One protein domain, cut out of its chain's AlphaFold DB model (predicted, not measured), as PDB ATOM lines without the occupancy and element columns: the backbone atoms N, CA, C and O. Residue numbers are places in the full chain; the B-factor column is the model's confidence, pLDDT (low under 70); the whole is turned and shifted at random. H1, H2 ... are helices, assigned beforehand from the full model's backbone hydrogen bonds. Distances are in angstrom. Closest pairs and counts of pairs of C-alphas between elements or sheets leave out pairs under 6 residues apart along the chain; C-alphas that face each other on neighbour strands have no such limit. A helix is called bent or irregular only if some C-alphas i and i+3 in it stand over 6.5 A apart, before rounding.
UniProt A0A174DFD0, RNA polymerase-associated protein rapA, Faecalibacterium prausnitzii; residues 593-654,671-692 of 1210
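AT A GLANCE: This is residues 593 to 654 and 671 to 692 of the 1210 residues of the protein "RNA polymerase-associated protein rapA" of Faecalibacterium prausnitzii (UniProt A0A174DFD0). Three helical pieces, H1, H2b and H3, lie side by side as a small bundle, and a fourth, H2a, folds back along H1 and packs on it, apart from H3. H2a and H2b are the two arms of the long bent helix H2, and the bundle is somewhat loose between H1 and H2b, which meet over part of their length. The printed part has 84 residues with three named helices, H1, H2 and H3 in that order, and no named strand; the class is all helix. It is compact, with a radius of gyration of the C-alphas of 12.4 A and spans of 33 by 26 by 18 A.

HOW THE PARTS SIT: H1, residues 593 to 611, and H2a, residues 617 to 630, form a helical hairpin. They touch, with the C-alphas of Leu 608 and Leu 617 the closest at 6.6 A, and run opposite ways at a shallow tilt of 21 degrees. H2b, residues 633 to 652, is close to H2a but not clearly touching it; their closest C-alphas, of Ala 628 and Leu 635, are 6.5 A apart. H1 touches H2b with residues 607 to 611 alone, against residues 646 to 650 of H2b; the C-alphas of Leu 611 and Ile 650 are the closest, at 6.4 A. These two run the same way at a shallow tilt of 24 degrees. H3, residues 671 to 690, touches H2b, closest at the C-alphas of Ala 636 and Ser 689, 5.3 A apart, and the two run opposite ways at a shallow tilt of 13 degrees. H3 also touches H1, closest at the C-alphas of Leu 596 and Leu 688, 5.7 A apart, opposite ways at a shallow tilt of 31 degrees. H2a and H3 are apart. Every O i to N i+4 pair is within hydrogen-bond range in H1 and H3; in H2a 8 of 10 are, in H2b 12 of 16.

IN THESE COORDINATES: H1 begins at C-alpha 593, (-28.370, -10.712, -21.226), and is 26.7 A long. H2, residues 617 to 652, was assigned as one helix by its hydrogen bonds but is bent: C-alphas 630 and 633 are 9.2 A apart. Its arm H2a is 20.2 A long and H2b 29.7 A, beginning at C-alpha 633, (-22.509, -10.962, -14.801). H2b is itself irregular, with C-alphas 634 and 637 6.9 A apart, and has a kink of 39 degrees near residue 640. H3 is 28.6 A long and ends at C-alpha 690, (-21.716, -20.058, -19.559).

THE WHOLE: The two C-alphas farthest apart, of Ser 630 and Gly 672, are 36.1 A apart. The link from H1 to H2 is tight, with 5 residues. Residues 655 to 670 are cut out, and C-alphas 654 and 671 are 9.0 A apart across the cut. The mean pLDDT of the printed part is 80.8; residues 613 to 619, 651 to 654 and 671 to 675 are under 70.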
ATOM      1  N   GLN A 593     -28.046 -10.951 -22.637       89.75
ATOM      2  CA  GLN A 593     -28.370 -10.712 -21.226       89.75
ATOM      3  C   GLN A 593     -29.875 -10.781 -20.987       89.75
ATOM      4  O   GLN A 593     -30.313 -11.320 -19.971       89.75
ATOM      5  N   LYS A 594     -30.664 -10.240 -21.920       89.69
ATOM      6  CA  LYS A 594     -32.121 -10.256 -21.845       89.69
ATOM      7  C   LYS A 594     -32.658 -11.683 -21.943       89.69
ATOM      8  O   LYS A 594     -33.496 -12.053 -21.129       89.69
ATOM      9  N   GLU A 595     -32.112 -12.488 -22.851       91.50
ATOM     10  CA  GLU A 595     -32.446 -13.910 -22.980       91.50
ATOM     11  C   GLU A 595     -32.129 -14.690 -21.694       91.50
ATOM     12  O   GLU A 595     -32.994 -15.396 -21.181       91.50
ATOM     13  N   LEU A 596     -30.940 -14.500 -21.106       91.56
ATOM     14  CA  LEU A 596     -30.585 -15.125 -19.826       91.56
ATOM     15  C   LEU A 596     -31.498 -14.667 -18.682       91.56
ATOM     16  O   LEU A 596     -31.909 -15.483 -17.856       91.56
ATOM     17  N   TYR A 597     -31.801 -13.369 -18.612       90.50
ATOM     18  CA  TYR A 597     -32.701 -12.814 -17.608       90.50
ATOM     19  C   TYR A 597     -34.093 -13.442 -17.721       90.50
ATOM     20  O   TYR A 597     -34.621 -13.928 -16.722       90.50
ATOM     21  N   ASP A 598     -34.673 -13.461 -18.923       90.25
ATOM     22  CA  ASP A 598     -36.022 -13.975 -19.157       90.25
ATOM     23  C   ASP A 598     -36.080 -15.490 -18.883       90.25
ATOM     24  O   ASP A 598     -36.934 -15.935 -18.118       90.25
ATOM     25  N   ALA A 599     -35.098 -16.268 -19.361       90.75
ATOM     26  CA  ALA A 599     -35.002 -17.705 -19.085       90.75
ATOM     27  C   ALA A 599     -34.873 -18.022 -17.584       90.75
ATOM     28  O   ALA A 599     -35.462 -18.988 -17.091       90.75
ATOM     29  N   LEU A 600     -34.117 -17.209 -16.836       90.50
ATOM     30  CA  LEU A 600     -33.982 -17.352 -15.387       90.50
ATOM     31  C   LEU A 600     -35.303 -17.062 -14.664       90.50
ATOM     32  O   LEU A 600     -35.669 -17.802 -13.750       90.50
ATOM     33  N   MET A 601     -36.010 -15.999 -15.060       88.31
ATOM     34  CA  MET A 601     -37.307 -15.649 -14.471       88.31
ATOM     35  C   MET A 601     -38.368 -16.709 -14.773       88.31
ATOM     36  O   MET A 601     -39.152 -17.061 -13.886       88.31
ATOM     37  N   ASP A 602     -38.368 -17.257 -15.986       87.12
ATOM     38  CA  ASP A 602     -39.259 -18.345 -16.376       87.12
ATOM     39  C   ASP A 602     -38.970 -19.602 -15.549       87.12
ATOM     40  O   ASP A 602     -39.880 -20.121 -14.903       87.12
ATOM     41  N   PHE A 603     -37.713 -20.046 -15.463       88.31
ATOM     42  CA  PHE A 603     -37.350 -21.210 -14.649       88.31
ATOM     43  C   PHE A 603     -37.771 -21.050 -13.179       88.31
ATOM     44  O   PHE A 603     -38.419 -21.934 -12.617       88.31
ATOM     45  N   GLU A 604     -37.433 -19.922 -12.552       86.25
ATOM     46  CA  GLU A 604     -37.696 -19.704 -11.127       86.25
ATOM     47  C   GLU A 604     -39.179 -19.527 -10.820       86.25
ATOM     48  O   GLU A 604     -39.660 -20.070  -9.826       86.25
ATOM     49  N   SER A 605     -39.935 -18.848 -11.686       83.62
ATOM     50  CA  SER A 605     -41.384 -18.718 -11.510       83.62
ATOM     51  C   SER A 605     -42.092 -20.074 -11.577       83.62
ATOM     52  O   SER A 605     -42.934 -20.359 -10.719       83.62
ATOM     53  N   HIS A 606     -41.713 -20.949 -12.516       82.94
ATOM     54  CA  HIS A 606     -42.259 -22.304 -12.613       82.94
ATOM     55  C   HIS A 606     -41.828 -23.164 -11.415       82.94
ATOM     56  O   HIS A 606     -42.659 -23.849 -10.816       82.94
ATOM     57  N   ALA A 607     -40.554 -23.089 -11.019       82.31
ATOM     58  CA  ALA A 607     -40.001 -23.849  -9.898       82.31
ATOM     59  C   ALA A 607     -40.664 -23.480  -8.563       82.31
ATOM     60  O   ALA A 607     -41.078 -24.350  -7.798       82.31
ATOM     61  N   LEU A 608     -40.794 -22.184  -8.283       80.44
ATOM     62  CA  LEU A 608     -41.436 -21.666  -7.078       80.44
ATOM     63  C   LEU A 608     -42.927 -22.001  -7.029       80.44
ATOM     64  O   LEU A 608     -43.431 -22.348  -5.962       80.44
ATOM     65  N   SER A 609     -43.614 -21.926  -8.173       79.44
ATOM     66  CA  SER A 609     -45.037 -22.265  -8.269       79.44
ATOM     67  C   SER A 609     -45.277 -23.741  -7.977       79.44
ATOM     68  O   SER A 609     -46.275 -24.088  -7.352       79.44
ATOM     69  N   TYR A 610     -44.343 -24.599  -8.388       78.81
ATOM     70  CA  TYR A 610     -44.391 -26.026  -8.103       78.81
ATOM     71  C   TYR A 610     -44.121 -26.338  -6.621       78.81
ATOM     72  O   TYR A 610     -44.904 -27.042  -5.990       78.81
ATOM     73  N   LEU A 611     -43.048 -25.779  -6.048       75.62
ATOM     74  CA  LEU A 611     -42.608 -26.062  -4.671       75.62
ATOM     75  C   LEU A 611     -43.524 -25.471  -3.590       75.62
ATOM     76  O   LEU A 611     -43.615 -25.985  -2.474       75.62
ATOM     77  N   HIS A 612     -44.170 -24.342  -3.870       72.19
ATOM     78  CA  HIS A 612     -44.867 -23.569  -2.851       72.19
ATOM     79  C   HIS A 612     -46.294 -23.251  -3.287       72.19
ATOM     80  O   HIS A 612     -46.629 -22.117  -3.612       72.19
ATOM     81  N   ASN A 613     -47.166 -24.256  -3.192       60.16
ATOM     82  CA  ASN A 613     -48.579 -24.215  -3.594       60.16
ATOM     83  C   ASN A 613     -49.468 -23.193  -2.828       60.16
ATOM     84  O   ASN A 613     -50.687 -23.248  -2.949       60.16
ATOM     85  N   ASN A 614     -48.897 -22.309  -1.991       54.97
ATOM     86  CA  ASN A 614     -49.611 -21.328  -1.150       54.97
ATOM     87  C   ASN A 614     -48.728 -20.190  -0.568       54.97
ATOM     88  O   ASN A 614     -49.176 -19.474   0.329       54.97
ATOM     89  N   VAL A 615     -47.474 -20.013  -1.010       59.69
ATOM     90  CA  VAL A 615     -46.605 -18.908  -0.535       59.69
ATOM     91  C   VAL A 615     -46.662 -17.763  -1.552       59.69
ATOM     92  O   VAL A 615     -46.699 -18.057  -2.745       59.69
ATOM     93  N   PRO A 616     -46.633 -16.482  -1.131       61.09
ATOM     94  CA  PRO A 616     -46.516 -15.373  -2.069       61.09
ATOM     95  C   PRO A 616     -45.219 -15.482  -2.895       61.09
ATOM     96  O   PRO A 616     -44.117 -15.192  -2.414       61.09
ATOM     97  N   LEU A 617     -45.356 -15.941  -4.143       68.19
ATOM     98  CA  LEU A 617     -44.302 -16.037  -5.162       68.19
ATOM     99  C   LEU A 617     -43.611 -14.688  -5.388       68.19
ATOM    100  O   LEU A 617     -42.416 -14.629  -5.684       68.19
ATOM    101  N   GLU A 618     -44.360 -13.608  -5.194       65.69
ATOM    102  CA  GLU A 618     -43.979 -12.227  -5.445       65.69
ATOM    103  C   GLU A 618     -42.734 -11.825  -4.647       65.69
ATOM    104  O   GLU A 618     -41.803 -11.220  -5.186       65.69
ATOM    105  N   PHE A 619     -42.673 -12.200  -3.365       67.06
ATOM    106  CA  PHE A 619     -41.552 -11.843  -2.496       67.06
ATOM    107  C   PHE A 619     -40.265 -12.576  -2.900       67.06
ATOM    108  O   PHE A 619     -39.198 -11.962  -2.980       67.06
ATOM    109  N   MET A 620     -40.361 -13.872  -3.206       72.50
ATOM    110  CA  MET A 620     -39.199 -14.685  -3.585       72.50
ATOM    111  C   MET A 620     -38.639 -14.268  -4.949       72.50
ATOM    112  O   MET A 620     -37.424 -14.106  -5.082       72.50
ATOM    113  N   MET A 621     -39.513 -14.001  -5.923       79.56
ATOM    114  CA  MET A 621     -39.112 -13.524  -7.248       79.56
ATOM    115  C   MET A 621     -38.466 -12.137  -7.194       79.56
ATOM    116  O   MET A 621     -37.450 -11.906  -7.850       79.56
ATOM    117  N   SER A 622     -38.991 -11.228  -6.364       78.31
ATOM    118  CA  SER A 622     -38.477  -9.856  -6.262       78.31
ATOM    119  C   SER A 622     -36.982  -9.791  -5.919       78.31
ATOM    120  O   SER A 622     -36.246  -8.983  -6.481       78.31
ATOM    121  N   THR A 623     -36.497 -10.679  -5.046       82.94
ATOM    122  CA  THR A 623     -35.081 -10.700  -4.650       82.94
ATOM    123  C   THR A 623     -34.186 -11.101  -5.816       82.94
ATOM    124  O   THR A 623     -33.134 -10.494  -6.015       82.94
ATOM    125  N   LEU A 624     -34.600 -12.096  -6.603       86.31
ATOM    126  CA  LEU A 624     -33.834 -12.560  -7.753       86.31
ATOM    127  C   LEU A 624     -33.853 -11.544  -8.897       86.31
ATOM    128  O   LEU A 624     -32.803 -11.263  -9.472       86.31
ATOM    129  N   MET A 625     -35.015 -10.942  -9.178       86.25
ATOM    130  CA  MET A 625     -35.138  -9.858 -10.157       86.25
ATOM    131  C   MET A 625     -34.164  -8.724  -9.839       86.25
ATOM    132  O   MET A 625     -33.447  -8.285 -10.731       86.25
ATOM    133  N   ARG A 626     -34.077  -8.322  -8.560       87.69
ATOM    134  CA  ARG A 626     -33.133  -7.297  -8.088       87.69
ATOM    135  C   ARG A 626     -31.666  -7.707  -8.242       87.69
ATOM    136  O   ARG A 626     -30.818  -6.872  -8.546       87.69
ATOM    137  N   GLN A 627     -31.331  -8.977  -8.008       89.81
ATOM    138  CA  GLN A 627     -29.959  -9.465  -8.207       89.81
ATOM    139  C   GLN A 627     -29.563  -9.407  -9.685       89.81
ATOM    140  O   GLN A 627     -28.486  -8.914 -10.021       89.81
ATOM    141  N   ALA A 628     -30.458  -9.859 -10.564       88.81
ATOM    142  CA  ALA A 628     -30.218  -9.892 -12.000       88.81
ATOM    143  C   ALA A 628     -30.203  -8.482 -12.628       88.81
ATOM    144  O   ALA A 628     -29.354  -8.210 -13.476       88.81
ATOM    145  N   SER A 629     -31.068  -7.561 -12.179       88.31
ATOM    146  CA  SER A 629     -31.055  -6.146 -12.595       88.31
ATOM    147  C   SER A 629     -29.832  -5.385 -12.075       88.31
ATOM    148  O   SER A 629     -29.307  -4.508 -12.769       88.31
ATOM    149  N   SER A 630     -29.358  -5.718 -10.866       90.44
ATOM    150  CA  SER A 630     -28.131  -5.162 -10.294       90.44
ATOM    151  C   SER A 630     -26.939  -5.525 -11.173       90.44
ATOM    152  O   SER A 630     -26.326  -4.620 -11.745       90.44
ATOM    153  N   CYS A 631     -26.636  -6.818 -11.332       90.81
ATOM    154  CA  CYS A 631     -25.549  -7.277 -12.194       90.81
ATOM    155  C   CYS A 631     -25.705  -8.748 -12.598       90.81
ATOM    156  O   CYS A 631     -25.336  -9.656 -11.847       90.81
ATOM    157  N   ILE A 632     -26.154  -8.988 -13.830       89.94
ATOM    158  CA  ILE A 632     -26.305 -10.348 -14.358       89.94
ATOM    159  C   ILE A 632     -24.962 -11.091 -14.474       89.94
ATOM    160  O   ILE A 632     -24.895 -12.278 -14.173       89.94
ATOM    161  N   PHE A 633     -23.863 -10.389 -14.777       90.44
ATOM    162  CA  PHE A 633     -22.509 -10.962 -14.801       90.44
ATOM    163  C   PHE A 633     -21.987 -11.357 -13.422       90.44
ATOM    164  O   PHE A 633     -21.330 -12.385 -13.273       90.44
ATOM    165  N   GLY A 634     -22.286 -10.556 -12.398       88.19
ATOM    166  CA  GLY A 634     -21.970 -10.897 -11.014       88.19
ATOM    167  C   GLY A 634     -22.772 -12.107 -10.529       88.19
ATOM    168  O   GLY A 634     -22.272 -12.884  -9.713       88.19
ATOM    169  N   LEU A 635     -23.992 -12.280 -11.044       90.50
ATOM    170  CA  LEU A 635     -24.895 -13.376 -10.698       90.50
ATOM    171  C   LEU A 635     -24.592 -14.679 -11.456       90.50
ATOM    172  O   LEU A 635     -24.685 -15.752 -10.860       90.50
ATOM    173  N   ALA A 636     -24.200 -14.603 -12.731       89.44
ATOM    174  CA  ALA A 636     -24.004 -15.748 -13.628       89.44
ATOM    175  C   ALA A 636     -23.160 -16.897 -13.028       89.44
ATOM    176  O   ALA A 636     -23.621 -18.040 -13.065       89.44
ATOM    177  N   PRO A 637     -22.012 -16.649 -12.356       88.50
ATOM    178  CA  PRO A 637     -21.219 -17.712 -11.728       88.50
ATOM    179  C   PRO A 637     -21.950 -18.489 -10.622       88.50
ATOM    180  O   PRO A 637     -21.544 -19.595 -10.268       88.50
ATOM    181  N   LEU A 638     -23.002 -17.905 -10.042       89.31
ATOM    182  CA  LEU A 638     -23.800 -18.492  -8.967       89.31
ATOM    183  C   LEU A 638     -25.043 -19.224  -9.495       89.31
ATOM    184  O   LEU A 638     -25.578 -20.080  -8.785       89.31
ATOM    185  N   LEU A 639     -25.483 -18.934 -10.728       88.25
ATOM    186  CA  LEU A 639     -26.711 -19.484 -11.316       88.25
ATOM    187  C   LEU A 639     -26.690 -21.006 -11.365       88.25
ATOM    188  O   LEU A 639     -27.637 -21.637 -10.908       88.25
ATOM    189  N   LYS A 640     -25.584 -21.613 -11.806       86.12
ATOM    190  CA  LYS A 640     -25.444 -23.075 -11.856       86.12
ATOM    191  C   LYS A 640     -25.729 -23.737 -10.509       86.12
ATOM    192  O   LYS A 640     -26.455 -24.726 -10.451       86.12
ATOM    193  N   GLY A 641     -25.188 -23.182  -9.425       84.38
ATOM    194  CA  GLY A 641     -25.418 -23.690  -8.073       84.38
ATOM    195  C   GLY A 641     -26.860 -23.489  -7.606       84.38
ATOM    196  O   GLY A 641     -27.445 -24.413  -7.047       84.38
ATOM    197  N   MET A 642     -27.439 -22.310  -7.864       84.62
ATOM    198  CA  MET A 642     -28.826 -22.002  -7.494       84.62
ATOM    199  C   MET A 642     -29.822 -22.897  -8.233       84.62
ATOM    200  O   MET A 642     -30.610 -23.581  -7.588       84.62
ATOM    201  N   VAL A 643     -29.712 -22.970  -9.559       85.38
ATOM    202  CA  VAL A 643     -30.579 -23.769 -10.431       85.38
ATOM    203  C   VAL A 643     -30.464 -25.260 -10.105       85.38
ATOM    204  O   VAL A 643     -31.479 -25.933  -9.957       85.38
ATOM    205  N   THR A 644     -29.246 -25.782  -9.912       81.19
ATOM    206  CA  THR A 644     -29.047 -27.203  -9.562       81.19
ATOM    207  C   THR A 644     -29.639 -27.537  -8.196       81.19
ATOM    208  O   THR A 644     -30.244 -28.595  -8.031       81.19
ATOM    209  N   ARG A 645     -29.488 -26.643  -7.210       83.94
ATOM    210  CA  ARG A 645     -30.093 -26.820  -5.886       83.94
ATOM    211  C   ARG A 645     -31.617 -26.808  -5.974       83.94
ATOM    212  O   ARG A 645     -32.242 -27.722  -5.456       83.94
ATOM    213  N   ARG A 646     -32.188 -25.826  -6.680       82.88
ATOM    214  CA  ARG A 646     -33.633 -25.706  -6.911       82.88
ATOM    215  C   ARG A 646     -34.205 -26.964  -7.559       82.88
ATOM    216  O   ARG A 646     -35.221 -27.484  -7.119       82.88
ATOM    217  N   LEU A 647     -33.512 -27.468  -8.580       78.31
ATOM    218  CA  LEU A 647     -33.859 -28.712  -9.257       78.31
ATOM    219  C   LEU A 647     -33.805 -29.902  -8.287       78.31
ATOM    220  O   LEU A 647     -34.692 -30.744  -8.307       78.31
ATOM    221  N   GLY A 648     -32.796 -29.960  -7.416       76.81
ATOM    222  CA  GLY A 648     -32.702 -30.967  -6.358       76.81
ATOM    223  C   GLY A 648     -33.876 -30.919  -5.377       76.81
ATOM    224  O   GLY A 648     -34.425 -31.971  -5.063       76.81
ATOM    225  N   ASP A 649     -34.290 -29.723  -4.954       77.94
ATOM    226  CA  ASP A 649     -35.431 -29.536  -4.050       77.94
ATOM    227  C   ASP A 649     -36.731 -30.060  -4.702       77.94
ATOM    228  O   ASP A 649     -37.422 -30.885  -4.103       77.94
ATOM    229  N   ILE A 650     -36.990 -29.700  -5.970       74.31
ATOM    230  CA  ILE A 650     -38.135 -30.186  -6.775       74.31
ATOM    231  C   ILE A 650     -38.144 -31.716  -6.886       74.31
ATOM    232  O   ILE A 650     -39.190 -32.350  -6.765       74.31
ATOM    233  N   LEU A 651     -36.976 -32.318  -7.120       68.06
ATOM    234  CA  LEU A 651     -36.837 -33.768  -7.267       68.06
ATOM    235  C   LEU A 651     -36.971 -34.512  -5.932       68.06
ATOM    236  O   LEU A 651     -37.370 -35.675  -5.923       68.06
ATOM    237  N   SER A 652     -36.643 -33.861  -4.811       65.38
ATOM    238  CA  SER A 652     -36.747 -34.451  -3.472       65.38
ATOM    239  C   SER A 652     -38.186 -34.505  -2.949       65.38
ATOM    240  O   SER A 652     -38.556 -35.516  -2.364       65.38
ATOM    241  N   ASP A 653     -39.021 -33.504  -3.264       55.53
ATOM    242  CA  ASP A 653     -40.469 -33.499  -2.967       55.53
ATOM    243  C   ASP A 653     -41.235 -34.616  -3.704       55.53
ATOM    244  O   ASP A 653     -42.385 -34.914  -3.387       55.53
ATOM    245  N   CYS A 654     -40.596 -35.269  -4.679       48.91
ATOM    246  CA  CYS A 654     -41.141 -36.418  -5.400       48.91
ATOM    247  C   CYS A 654     -40.852 -37.771  -4.707       48.91
ATOM    248  O   CYS A 654     -41.168 -38.815  -5.280       48.91
ATOM    249  N   MET A 671     -45.003 -37.943 -14.617       48.09
ATOM    250  CA  MET A 671     -43.845 -37.342 -13.950       48.09
ATOM    251  C   MET A 671     -42.603 -37.262 -14.837       48.09
ATOM    252  O   MET A 671     -41.769 -36.383 -14.642       48.09
ATOM    253  N   GLY A 672     -42.498 -38.108 -15.868       55.97
ATOM    254  CA  GLY A 672     -41.370 -38.060 -16.802       55.97
ATOM    255  C   GLY A 672     -41.318 -36.779 -17.643       55.97
ATOM    256  O   GLY A 672     -40.229 -36.321 -17.980       55.97
ATOM    257  N   SER A 673     -42.461 -36.165 -17.976       61.12
ATOM    258  CA  SER A 673     -42.480 -34.948 -18.802       61.12
ATOM    259  C   SER A 673     -42.103 -33.697 -18.014       61.12
ATOM    260  O   SER A 673     -41.310 -32.906 -18.511       61.12
ATOM    261  N   LEU A 674     -42.617 -33.547 -16.789       66.00
ATOM    262  CA  LEU A 674     -42.401 -32.355 -15.961       66.00
ATOM    263  C   LEU A 674     -40.954 -32.271 -15.449       66.00
ATOM    264  O   LEU A 674     -40.332 -31.214 -15.499       66.00
ATOM    265  N   GLU A 675     -40.376 -33.401 -15.025       68.00
ATOM    266  CA  GLU A 675     -38.957 -33.470 -14.656       68.00
ATOM    267  C   GLU A 675     -38.050 -33.133 -15.850       68.00
ATOM    268  O   GLU A 675     -37.067 -32.400 -15.711       68.00
ATOM    269  N   THR A 676     -38.385 -33.643 -17.039       75.38
ATOM    270  CA  THR A 676     -37.636 -33.343 -18.267       75.38
ATOM    271  C   THR A 676     -37.734 -31.859 -18.624       75.38
ATOM    272  O   THR A 676     -36.744 -31.273 -19.058       75.38
ATOM    273  N   GLU A 677     -38.890 -31.238 -18.392       81.50
ATOM    274  CA  GLU A 677     -39.136 -29.817 -18.631       81.50
ATOM    275  C   GLU A 677     -38.299 -28.924 -17.702       81.50
ATOM    276  O   GLU A 677     -37.546 -28.076 -18.183       81.50
ATOM    277  N   PHE A 678     -38.317 -29.173 -16.386       83.56
ATOM    278  CA  PHE A 678     -37.484 -28.430 -15.431       83.56
ATOM    279  C   PHE A 678     -35.988 -28.625 -15.681       83.56
ATOM    280  O   PHE A 678     -35.223 -27.664 -15.593       83.56
ATOM    281  N   ARG A 679     -35.554 -29.843 -16.035       82.44
ATOM    282  CA  ARG A 679     -34.160 -30.108 -16.429       82.44
ATOM    283  C   ARG A 679     -33.779 -29.355 -17.701       82.44
ATOM    284  O   ARG A 679     -32.660 -28.855 -17.782       82.44
ATOM    285  N   ALA A 680     -34.675 -29.267 -18.683       85.38
ATOM    286  CA  ALA A 680     -34.433 -28.522 -19.914       85.38
ATOM    287  C   ALA A 680     -34.300 -27.016 -19.643       85.38
ATOM    288  O   ALA A 680     -33.313 -26.421 -20.073       85.38
ATOM    289  N   MET A 681     -35.218 -26.426 -18.869       87.38
ATOM    290  CA  MET A 681     -35.135 -25.018 -18.458       87.38
ATOM    291  C   MET A 681     -33.855 -24.735 -17.659       87.38
ATOM    292  O   MET A 681     -33.129 -23.791 -17.957       87.38
ATOM    293  N   ALA A 682     -33.530 -25.591 -16.685       85.62
ATOM    294  CA  ALA A 682     -32.319 -25.477 -15.880       85.62
ATOM    295  C   ALA A 682     -31.042 -25.514 -16.734       85.62
ATOM    296  O   ALA A 682     -30.159 -24.669 -16.575       85.62
ATOM    297  N   ASN A 683     -30.949 -26.474 -17.658       87.38
ATOM    298  CA  ASN A 683     -29.812 -26.584 -18.569       87.38
ATOM    299  C   ASN A 683     -29.718 -25.377 -19.503       87.38
ATOM    300  O   ASN A 683     -28.613 -24.904 -19.744       87.38
ATOM    301  N   HIS A 684     -30.851 -24.855 -19.976       91.44
ATOM    302  CA  HIS A 684     -30.888 -23.665 -20.821       91.44
ATOM    303  C   HIS A 684     -30.353 -22.426 -20.086       91.44
ATOM    304  O   HIS A 684     -29.486 -21.734 -20.613       91.44
ATOM    305  N   VAL A 685     -30.765 -22.195 -18.833       90.56
ATOM    306  CA  VAL A 685     -30.222 -21.104 -17.999       90.56
ATOM    307  C   VAL A 685     -28.713 -21.266 -17.783       90.56
ATOM    308  O   VAL A 685     -27.966 -20.292 -17.873       90.56
ATOM    309  N   ILE A 686     -28.243 -22.491 -17.519       89.44
ATOM    310  CA  ILE A 686     -26.811 -22.769 -17.336       89.44
ATOM    311  C   ILE A 686     -26.038 -22.491 -18.630       89.44
ATOM    312  O   ILE A 686     -25.025 -21.797 -18.583       89.44
ATOM    313  N   GLU A 687     -26.524 -22.980 -19.770       90.75
ATOM    314  CA  GLU A 687     -25.899 -22.782 -21.079       90.75
ATOM    315  C   GLU A 687     -25.797 -21.295 -21.437       90.75
ATOM    316  O   GLU A 687     -24.721 -20.824 -21.806       90.75
ATOM    317  N   LEU A 688     -26.880 -20.534 -21.255       91.12
ATOM    318  CA  LEU A 688     -26.880 -19.086 -21.462       91.12
ATOM    319  C   LEU A 688     -25.906 -18.372 -20.512       91.12
ATOM    320  O   LEU A 688     -25.208 -17.448 -20.922       91.12
ATOM    321  N   SER A 689     -25.805 -18.819 -19.255       90.12
ATOM    322  CA  SER A 689     -24.875 -18.232 -18.281       90.12
ATOM    323  C   SER A 689     -23.400 -18.499 -18.608       90.12
ATOM    324  O   SER A 689     -22.555 -17.644 -18.349       90.12
ATOM    325  N   GLU A 690     -23.081 -19.666 -19.180       87.81
ATOM    326  CA  GLU A 690     -21.716 -20.058 -19.559       87.81
ATOM    327  C   GLU A 690     -21.280 -19.405 -20.888       87.81
ATOM    328  O   GLU A 690     -20.088 -19.165 -21.085       87.81
ATOM    329  N   ASN A 691     -22.235 -19.067 -21.765       87.50
ATOM    330  CA  ASN A 691     -21.998 -18.471 -23.087       87.50
ATOM    331  C   ASN A 691     -22.185 -16.941 -23.148       87.50
ATOM    332  O   ASN A 691     -22.140 -16.365 -24.234       87.50
ATOM    333  N   LEU A 692     -22.389 -16.278 -22.008       86.25
ATOM    334  CA  LEU A 692     -22.621 -14.834 -21.940       86.25
ATOM    335  C   LEU A 692     -21.402 -14.044 -22.471       86.25
ATOM    336  O   LEU A 692     -20.268 -14.279 -22.039       86.25
TER     337      LEU A 692